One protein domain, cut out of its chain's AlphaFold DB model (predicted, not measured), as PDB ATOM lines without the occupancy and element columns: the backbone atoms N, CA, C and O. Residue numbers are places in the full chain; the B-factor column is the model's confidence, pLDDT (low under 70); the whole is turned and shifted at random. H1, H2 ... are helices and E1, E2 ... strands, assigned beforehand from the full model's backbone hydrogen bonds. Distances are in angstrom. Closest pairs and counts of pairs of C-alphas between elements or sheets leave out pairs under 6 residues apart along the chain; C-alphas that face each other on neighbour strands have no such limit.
ATOM      1  N   GLU A 929     137.471 124.446 129.691       60.62
ATOM      2  CA  GLU A 929     136.215 124.745 130.398       60.62
ATOM      3  C   GLU A 929     136.392 126.013 131.254       60.62
ATOM      4  O   GLU A 929     136.789 125.973 132.415       60.62
ATOM      5  N   ALA A 930     136.156 127.168 130.628       67.56
ATOM      6  CA  ALA A 930     136.317 128.504 131.207       67.56
ATOM      7  C   ALA A 930     134.991 129.120 131.708       67.56
ATOM      8  O   ALA A 930     134.831 130.336 131.820       67.56
ATOM      9  N   GLY A 931     134.033 128.249 131.992       83.56
ATOM     10  CA  GLY A 931     132.730 128.512 132.579       83.56
ATOM     11  C   GLY A 931     132.149 127.188 133.061       83.56
ATOM     12  O   GLY A 931     132.730 126.128 132.811       83.56
ATOM     13  N   LYS A 932     131.030 127.245 133.773       91.50
ATOM     14  CA  LYS A 932     130.396 126.076 134.382       91.50
ATOM     15  C   LYS A 932     128.879 126.176 134.329       91.50
ATOM     16  O   LYS A 932     128.310 127.253 134.488       91.50
ATOM     17  N   TRP A 933     128.230 125.027 134.196       91.12
ATOM     18  CA  TRP A 933     126.793 124.913 134.412       91.12
ATOM     19  C   TRP A 933     126.478 125.024 135.910       91.12
ATOM     20  O   TRP A 933     126.971 124.229 136.713       91.12
ATOM     21  N   VAL A 934     125.652 126.000 136.289       91.19
ATOM     22  CA  VAL A 934     125.134 126.200 137.648       91.19
ATOM     23  C   VAL A 934     123.615 126.240 137.567       91.19
ATOM     24  O   VAL A 934     123.051 127.093 136.893       91.19
ATOM     25  N   ASN A 935     122.942 125.302 138.235       90.50
ATOM     26  CA  ASN A 935     121.474 125.196 138.279       90.50
ATOM     27  C   ASN A 935     120.767 125.133 136.904       90.50
ATOM     28  O   ASN A 935     119.572 125.385 136.826       90.50
ATOM     29  N   GLY A 936     121.486 124.766 135.837       88.31
ATOM     30  CA  GLY A 936     120.972 124.731 134.461       88.31
ATOM     31  C   GLY A 936     121.409 125.906 133.579       88.31
ATOM     32  O   GLY A 936     121.251 125.804 132.372       88.31
ATOM     33  N   HIS A 937     122.028 126.944 134.151       90.19
ATOM     34  CA  HIS A 937     122.526 128.125 133.433       90.19
ATOM     35  C   HIS A 937     124.055 128.105 133.273       90.19
ATOM     36  O   HIS A 937     124.772 127.593 134.141       90.19
ATOM     37  N   TRP A 938     124.579 128.661 132.182       93.19
ATOM     38  CA  TRP A 938     126.006 128.726 131.877       93.19
ATOM     39  C   TRP A 938     126.654 129.985 132.466       93.19
ATOM     40  O   TRP A 938     126.572 131.085 131.919       93.19
ATOM     41  N   VAL A 939     127.381 129.812 133.568       94.62
ATOM     42  CA  VAL A 939     128.129 130.891 134.222       94.62
ATOM     43  C   VAL A 939     129.537 130.979 133.633       94.62
ATOM     44  O   VAL A 939     130.281 129.996 133.622       94.62
ATOM     45  N   ILE A 940     129.925 132.165 133.160       94.75
ATOM     46  CA  ILE A 940     131.284 132.453 132.683       94.75
ATOM     47  C   ILE A 940     132.222 132.609 133.890       94.75
ATOM     48  O   ILE A 940     132.045 133.517 134.698       94.75
ATOM     49  N   ASP A 941     133.257 131.766 133.974       91.75
ATOM     50  CA  ASP A 941     134.256 131.806 135.058       91.75
ATOM     51  C   ASP A 941     135.530 132.567 134.660       91.75
ATOM     52  O   ASP A 941     136.284 133.007 135.528       91.75
ATOM     53  N   ASN A 942     135.778 132.750 133.358       93.19
ATOM     54  CA  ASN A 942     136.819 133.638 132.845       93.19
ATOM     55  C   ASN A 942     136.329 134.415 131.597       93.19
ATOM     56  O   ASN A 942     136.133 133.792 130.543       93.19
ATOM     57  N   PRO A 943     136.192 135.757 131.668       91.94
ATOM     58  CA  PRO A 943     135.744 136.583 130.544       91.94
ATOM     59  C   PRO A 943     136.754 136.657 129.387       91.94
ATOM     60  O   PRO A 943     136.367 136.930 128.255       91.94
ATOM     61  N   GLU A 944     138.039 136.365 129.609       93.44
ATOM     62  CA  GLU A 944     139.039 136.352 128.530       93.44
ATOM     63  C   GLU A 944     138.941 135.116 127.619       93.44
ATOM     64  O   GLU A 944     139.641 135.034 126.602       93.44
ATOM     65  N   SER A 945     138.117 134.133 127.986       95.62
ATOM     66  CA  SER A 945     138.043 132.847 127.299       95.62
ATOM     67  C   SER A 945     137.414 132.925 125.910       95.62
ATOM     68  O   SER A 945     136.612 133.808 125.614       95.62
ATOM     69  N   ILE A 946     137.759 131.951 125.061       95.62
ATOM     70  CA  ILE A 946     137.220 131.841 123.698       95.62
ATOM     71  C   ILE A 946     135.688 131.752 123.741       95.62
ATOM     72  O   ILE A 946     135.023 132.521 123.056       95.62
ATOM     73  N   ARG A 947     135.121 130.919 124.628       95.50
ATOM     74  CA  ARG A 947     133.665 130.812 124.788       95.50
ATOM     75  C   ARG A 947     133.021 132.110 125.272       95.50
ATOM     76  O   ARG A 947     131.982 132.479 124.748       95.50
ATOM     77  N   ALA A 948     133.619 132.823 126.231       96.00
ATOM     78  CA  ALA A 948     133.071 134.101 126.699       96.00
ATOM     79  C   ALA A 948     133.047 135.163 125.587       96.00
ATOM     80  O   ALA A 948     132.033 135.830 125.394       96.00
ATOM     81  N   LYS A 949     134.127 135.262 124.803       97.25
ATOM     82  CA  LYS A 949     134.206 136.141 123.626       97.25
ATOM     83  C   LYS A 949     133.194 135.749 122.550       97.25
ATOM     84  O   LYS A 949     132.520 136.613 122.008       97.25
ATOM     85  N   ASN A 950     133.027 134.457 122.292       98.00
ATOM     86  CA  ASN A 950     132.057 133.960 121.322       98.00
ATOM     87  C   ASN A 950     130.599 134.154 121.771       98.00
ATOM     88  O   ASN A 950     129.747 134.431 120.934       98.00
ATOM     89  N   LEU A 951     130.310 134.055 123.073       97.62
ATOM     90  CA  LEU A 951     129.005 134.410 123.643       97.62
ATOM     91  C   LEU A 951     128.712 135.907 123.486       97.62
ATOM     92  O   LEU A 951     127.589 136.255 123.138       97.62
ATOM     93  N   CYS A 952     129.719 136.769 123.672       96.81
ATOM     94  CA  CYS A 952     129.613 138.200 123.376       96.81
ATOM     95  C   CYS A 952     129.262 138.429 121.898       96.81
ATOM     96  O   CYS A 952     128.236 139.026 121.608       96.81
ATOM     97  N   ILE A 953     130.035 137.842 120.977       97.75
ATOM     98  CA  ILE A 953     129.820 137.966 119.525       97.75
ATOM     99  C   ILE A 953     128.422 137.472 119.109       97.75
ATOM    100  O   ILE A 953     127.790 138.074 118.247       97.75
ATOM    101  N   LEU A 954     127.910 136.394 119.714       98.06
ATOM    102  CA  LEU A 954     126.546 135.912 119.456       98.06
ATOM    103  C   LEU A 954     125.476 136.891 119.968       98.06
ATOM    104  O   LEU A 954     124.509 137.139 119.248       98.06
ATOM    105  N   ALA A 955     125.666 137.493 121.146       97.44
ATOM    106  CA  ALA A 955     124.780 138.538 121.664       97.44
ATOM    107  C   ALA A 955     124.824 139.818 120.805       97.44
ATOM    108  O   ALA A 955     123.772 140.362 120.477       97.44
ATOM    109  N   ASP A 956     126.009 140.234 120.347       96.38
ATOM    110  CA  ASP A 956     126.208 141.363 119.423       96.38
ATOM    111  C   ASP A 956     125.505 141.135 118.063       96.38
ATOM    112  O   ASP A 956     125.082 142.085 117.406       96.38
ATOM    113  N   MET A 957     125.326 139.872 117.653       96.88
ATOM    114  CA  MET A 957     124.530 139.467 116.482       96.88
ATOM    115  C   MET A 957     123.032 139.246 116.786       96.88
ATOM    116  O   MET A 957     122.292 138.799 115.911       96.88
ATOM    117  N   GLY A 958     122.566 139.553 118.001       96.88
ATOM    118  CA  GLY A 958     121.159 139.466 118.407       96.88
ATOM    119  C   GLY A 958     120.702 138.109 118.958       96.88
ATOM    120  O   GLY A 958     119.517 137.940 119.250       96.88
ATOM    121  N   PHE A 959     121.605 137.141 119.140       97.81
ATOM    122  CA  PHE A 959     121.287 135.849 119.756       97.81
ATOM    123  C   PHE A 959     121.459 135.940 121.279       97.81
ATOM    124  O   PHE A 959     122.526 135.652 121.814       97.81
ATOM    125  N   TRP A 960     120.410 136.353 121.992       96.44
ATOM    126  CA  TRP A 960     120.480 136.661 123.432       96.44
ATOM    127  C   TRP A 960     120.387 135.451 124.384       96.44
ATOM    128  O   TRP A 960     120.644 135.602 125.577       96.44
ATOM    129  N   ASP A 961     120.041 134.253 123.899       97.06
ATOM    130  CA  ASP A 961     119.959 133.042 124.735       97.06
ATOM    131  C   ASP A 961     121.363 132.490 125.045       97.06
ATOM    132  O   ASP A 961     121.942 131.701 124.294       97.06
ATOM    133  N   GLN A 962     121.927 132.935 126.170       96.56
ATOM    134  CA  GLN A 962     123.273 132.570 126.610       96.56
ATOM    135  C   GLN A 962     123.451 131.058 126.840       96.56
ATOM    136  O   GLN A 962     124.546 130.541 126.605       96.56
ATOM    137  N   ASP A 963     122.402 130.342 127.250       97.12
ATOM    138  CA  ASP A 963     122.465 128.915 127.583       97.12
ATOM    139  C   ASP A 963     122.391 128.043 126.326       97.12
ATOM    140  O   ASP A 963     123.193 127.112 126.154       97.12
ATOM    141  N   LEU A 964     121.494 128.380 125.396       97.44
ATOM    142  CA  LEU A 964     121.450 127.773 124.068       97.44
ATOM    143  C   LEU A 964     122.758 128.038 123.319       97.44
ATOM    144  O   LEU A 964     123.381 127.098 122.821       97.44
ATOM    145  N   ASN A 965     123.238 129.285 123.315       98.00
ATOM    146  CA  ASN A 965     124.505 129.656 122.690       98.00
ATOM    147  C   ASN A 965     125.692 128.899 123.300       98.00
ATOM    148  O   ASN A 965     126.523 128.370 122.561       98.00
ATOM    149  N   ALA A 966     125.780 128.788 124.630       97.31
ATOM    150  CA  ALA A 966     126.848 128.040 125.295       97.31
ATOM    151  C   ALA A 966     126.784 126.538 124.977       97.31
ATOM    152  O   ALA A 966     127.824 125.896 124.797       97.31
ATOM    153  N   THR A 967     125.575 125.986 124.852       97.38
ATOM    154  CA  THR A 967     125.336 124.594 124.443       97.38
ATOM    155  C   THR A 967     125.756 124.350 122.994       97.38
ATOM    156  O   THR A 967     126.410 123.346 122.705       97.38
ATOM    157  N   LEU A 968     125.428 125.263 122.077       97.81
ATOM    158  CA  LEU A 968     125.800 125.160 120.665       97.81
ATOM    159  C   LEU A 968     127.301 125.403 120.447       97.81
ATOM    160  O   LEU A 968     127.926 124.647 119.707       97.81
ATOM    161  N   LEU A 969     127.919 126.358 121.151       97.69
ATOM    162  CA  LEU A 969     129.376 126.546 121.153       97.69
ATOM    163  C   LEU A 969     130.103 125.301 121.680       97.69
ATOM    164  O   LEU A 969     131.088 124.866 121.081       97.69
ATOM    165  N   ALA A 970     129.587 124.664 122.737       96.00
ATOM    166  CA  ALA A 970     130.113 123.390 123.228       96.00
ATOM    167  C   ALA A 970     129.932 122.241 122.219       96.00
ATOM    168  O   ALA A 970     130.848 121.439 122.041       96.00
ATOM    169  N   ARG A 971     128.784 122.170 121.527       97.44
ATOM    170  CA  ARG A 971     128.503 121.192 120.456       97.44
ATOM    171  C   ARG A 971     129.428 121.372 119.249       97.44
ATOM    172  O   ARG A 971     129.844 120.381 118.648       97.44
ATOM    173  N   TYR A 972     129.747 122.617 118.902       97.75
ATOM    174  CA  TYR A 972     130.478 122.982 117.690       97.75
ATOM    175  C   TYR A 972     131.929 123.425 117.923       97.75
ATOM    176  O   TYR A 972     132.547 123.976 117.024       97.75
ATOM    177  N   ASN A 973     132.526 123.091 119.073       96.69
ATOM    178  CA  ASN A 973     133.936 123.373 119.391       96.69
ATOM    179  C   ASN A 973     134.318 124.857 119.221       96.69
ATOM    180  O   ASN A 973     135.385 125.169 118.693       96.69
ATOM    181  N   GLU A 974     133.451 125.761 119.680       97.19
ATOM    182  CA  GLU A 974     133.616 127.219 119.588       97.19
ATOM    183  C   GLU A 974     133.524 127.818 118.156       97.19
ATOM    184  O   GLU A 974     133.893 128.973 117.943       97.19
ATOM    185  N   ASP A 975     133.005 127.072 117.172       98.12
ATOM    186  CA  ASP A 975     132.781 127.516 115.781       98.12
ATOM    187  C   ASP A 975     131.538 128.429 115.653       98.12
ATOM    188  O   ASP A 975     130.421 127.964 115.410       98.12
ATOM    189  N   VAL A 976     131.726 129.743 115.842       98.25
ATOM    190  CA  VAL A 976     130.643 130.752 115.795       98.25
ATOM    191  C   VAL A 976     129.840 130.729 114.482       98.25
ATOM    192  O   VAL A 976     128.616 130.652 114.580       98.25
ATOM    193  N   PRO A 977     130.442 130.736 113.269       98.12
ATOM    194  CA  PRO A 977     129.688 130.610 112.017       98.12
ATOM    195  C   PRO A 977     128.741 129.408 111.989       98.12
ATOM    196  O   PRO A 977     127.616 129.511 111.494       98.12
ATOM    197  N   ARG A 978     129.163 128.275 112.559       98.19
ATOM    198  CA  ARG A 978     128.335 127.072 112.626       98.19
ATOM    199  C   ARG A 978     127.218 127.171 113.661       98.19
ATOM    200  O   ARG A 978     126.108 126.730 113.375       98.19
ATOM    201  N   VAL A 979     127.474 127.790 114.814       98.44
ATOM    202  CA  VAL A 979     126.432 128.109 115.807       98.44
ATOM    203  C   VAL A 979     125.365 129.025 115.200       98.44
ATOM    204  O   VAL A 979     124.185 128.700 115.276       98.44
ATOM    205  N   VAL A 980     125.768 130.093 114.505       98.25
ATOM    206  CA  VAL A 980     124.847 130.985 113.776       98.25
ATOM    207  C   VAL A 980     124.052 130.220 112.715       98.25
ATOM    208  O   VAL A 980     122.848 130.417 112.599       98.25
ATOM    209  N   SER A 981     124.682 129.294 111.982       98.00
ATOM    210  CA  SER A 981     123.970 128.480 110.986       98.00
ATOM    211  C   SER A 981     122.922 127.529 111.579       98.00
ATOM    212  O   SER A 981     122.026 127.114 110.854       98.00
ATOM    213  N   GLU A 982     123.007 127.189 112.871       98.12
ATOM    214  CA  GLU A 982     121.986 126.403 113.580       98.12
ATOM    215  C   GLU A 982     120.900 127.291 114.207       98.12
ATOM    216  O   GLU A 982     119.740 126.908 114.216       98.12
ATOM    217  N   LEU A 983     121.256 128.493 114.675       97.69
ATOM    218  CA  LEU A 983     120.319 129.473 115.249       97.69
ATOM    219  C   LEU A 983     119.431 130.184 114.206       97.69
ATOM    220  O   LEU A 983     118.513 130.909 114.580       97.69
ATOM    221  N   LEU A 984     119.714 129.999 112.914       96.44
ATOM    222  CA  LEU A 984     118.935 130.521 111.782       96.44
ATOM    223  C   LEU A 984     118.024 129.458 111.121       96.44
ATOM    224  O   LEU A 984     117.507 129.711 110.030       96.44
ATOM    225  N   GLN A 985     117.858 128.280 111.740       91.38
ATOM    226  CA  GLN A 985     116.991 127.176 111.285       91.38
ATOM    227  C   GLN A 985     115.740 127.024 112.162       91.38
ATOM    228  O   GLN A 985     114.670 126.768 111.566       91.38
TER     229      GLN A 985
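AT A GLANCE: This is residues 929 to 985 of the 985 residues of an uncharacterized protein of Asbolus verrucosus (UniProt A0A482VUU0). A small two-strand hairpin, E1 and E2, sits at one end of a cluster of three short helices that cross steeply. H2 lies nearest the middle, between the hairpin and H3 at the other end, and H1 packs across H2. The printed part has 57 residues, with two named strands and then three named helices in the order E1, E2, H1, H2, H3; the sheet, E1 - E2, is antiparallel and the class is mixed, helices and strands. The whole is compact, with a radius of gyration of the C-alphas of 10.3 A and spans of 28 by 23 by 19 A.

HOW THE PARTS SIT: E1, residues 931 to 934, and E2, residues 937 to 940, form an antiparallel hairpin with 151 degrees between their directions. N 932 and O 939 are 2.9 A apart and N 934 and O 937 2.8 A, both within hydrogen-bond range. The closest C-alphas of E2 and H2, residues 962 to 971, are those of Trp 938 and Asp 963, 5.6 A apart. H1, residues 946 to 956, touches H2 at a steep tilt of 50 degrees, opposite ways; their closest C-alphas, of Leu 951 and Asn 965, are 6.6 A apart. H3, residues 976 to 983, touches H2 at a steep tilt of 65 degrees, opposite ways, with the closest C-alphas, of Leu 968 and Val 979, 5.7 A apart. H1 and H3 only just touch, with 3 pairs of C-alphas within 8 A, the closest being Asn 950 and Val 976 at 6.5 A. E2 and H3 are apart. In H1, H2 and H3 every O i to N i+4 pair is within hydrogen-bond range.

IN THESE COORDINATES: E1 begins at C-alpha 931, (132.730, 128.512, 132.579), and measures 9.4 A; E2 measures 9.8 A. H1 measures 15.2 A, H2 14.0 A and H3 10.4 A, ending at C-alpha 983, (120.319, 129.473, 115.249).

THE WHOLE: The C-alphas of Asn 942 and Gln 985, the two farthest apart, are 30.0 A apart. The printed part has no cut, and its four links are tight. Residues 929 to 930 have pLDDT under 70.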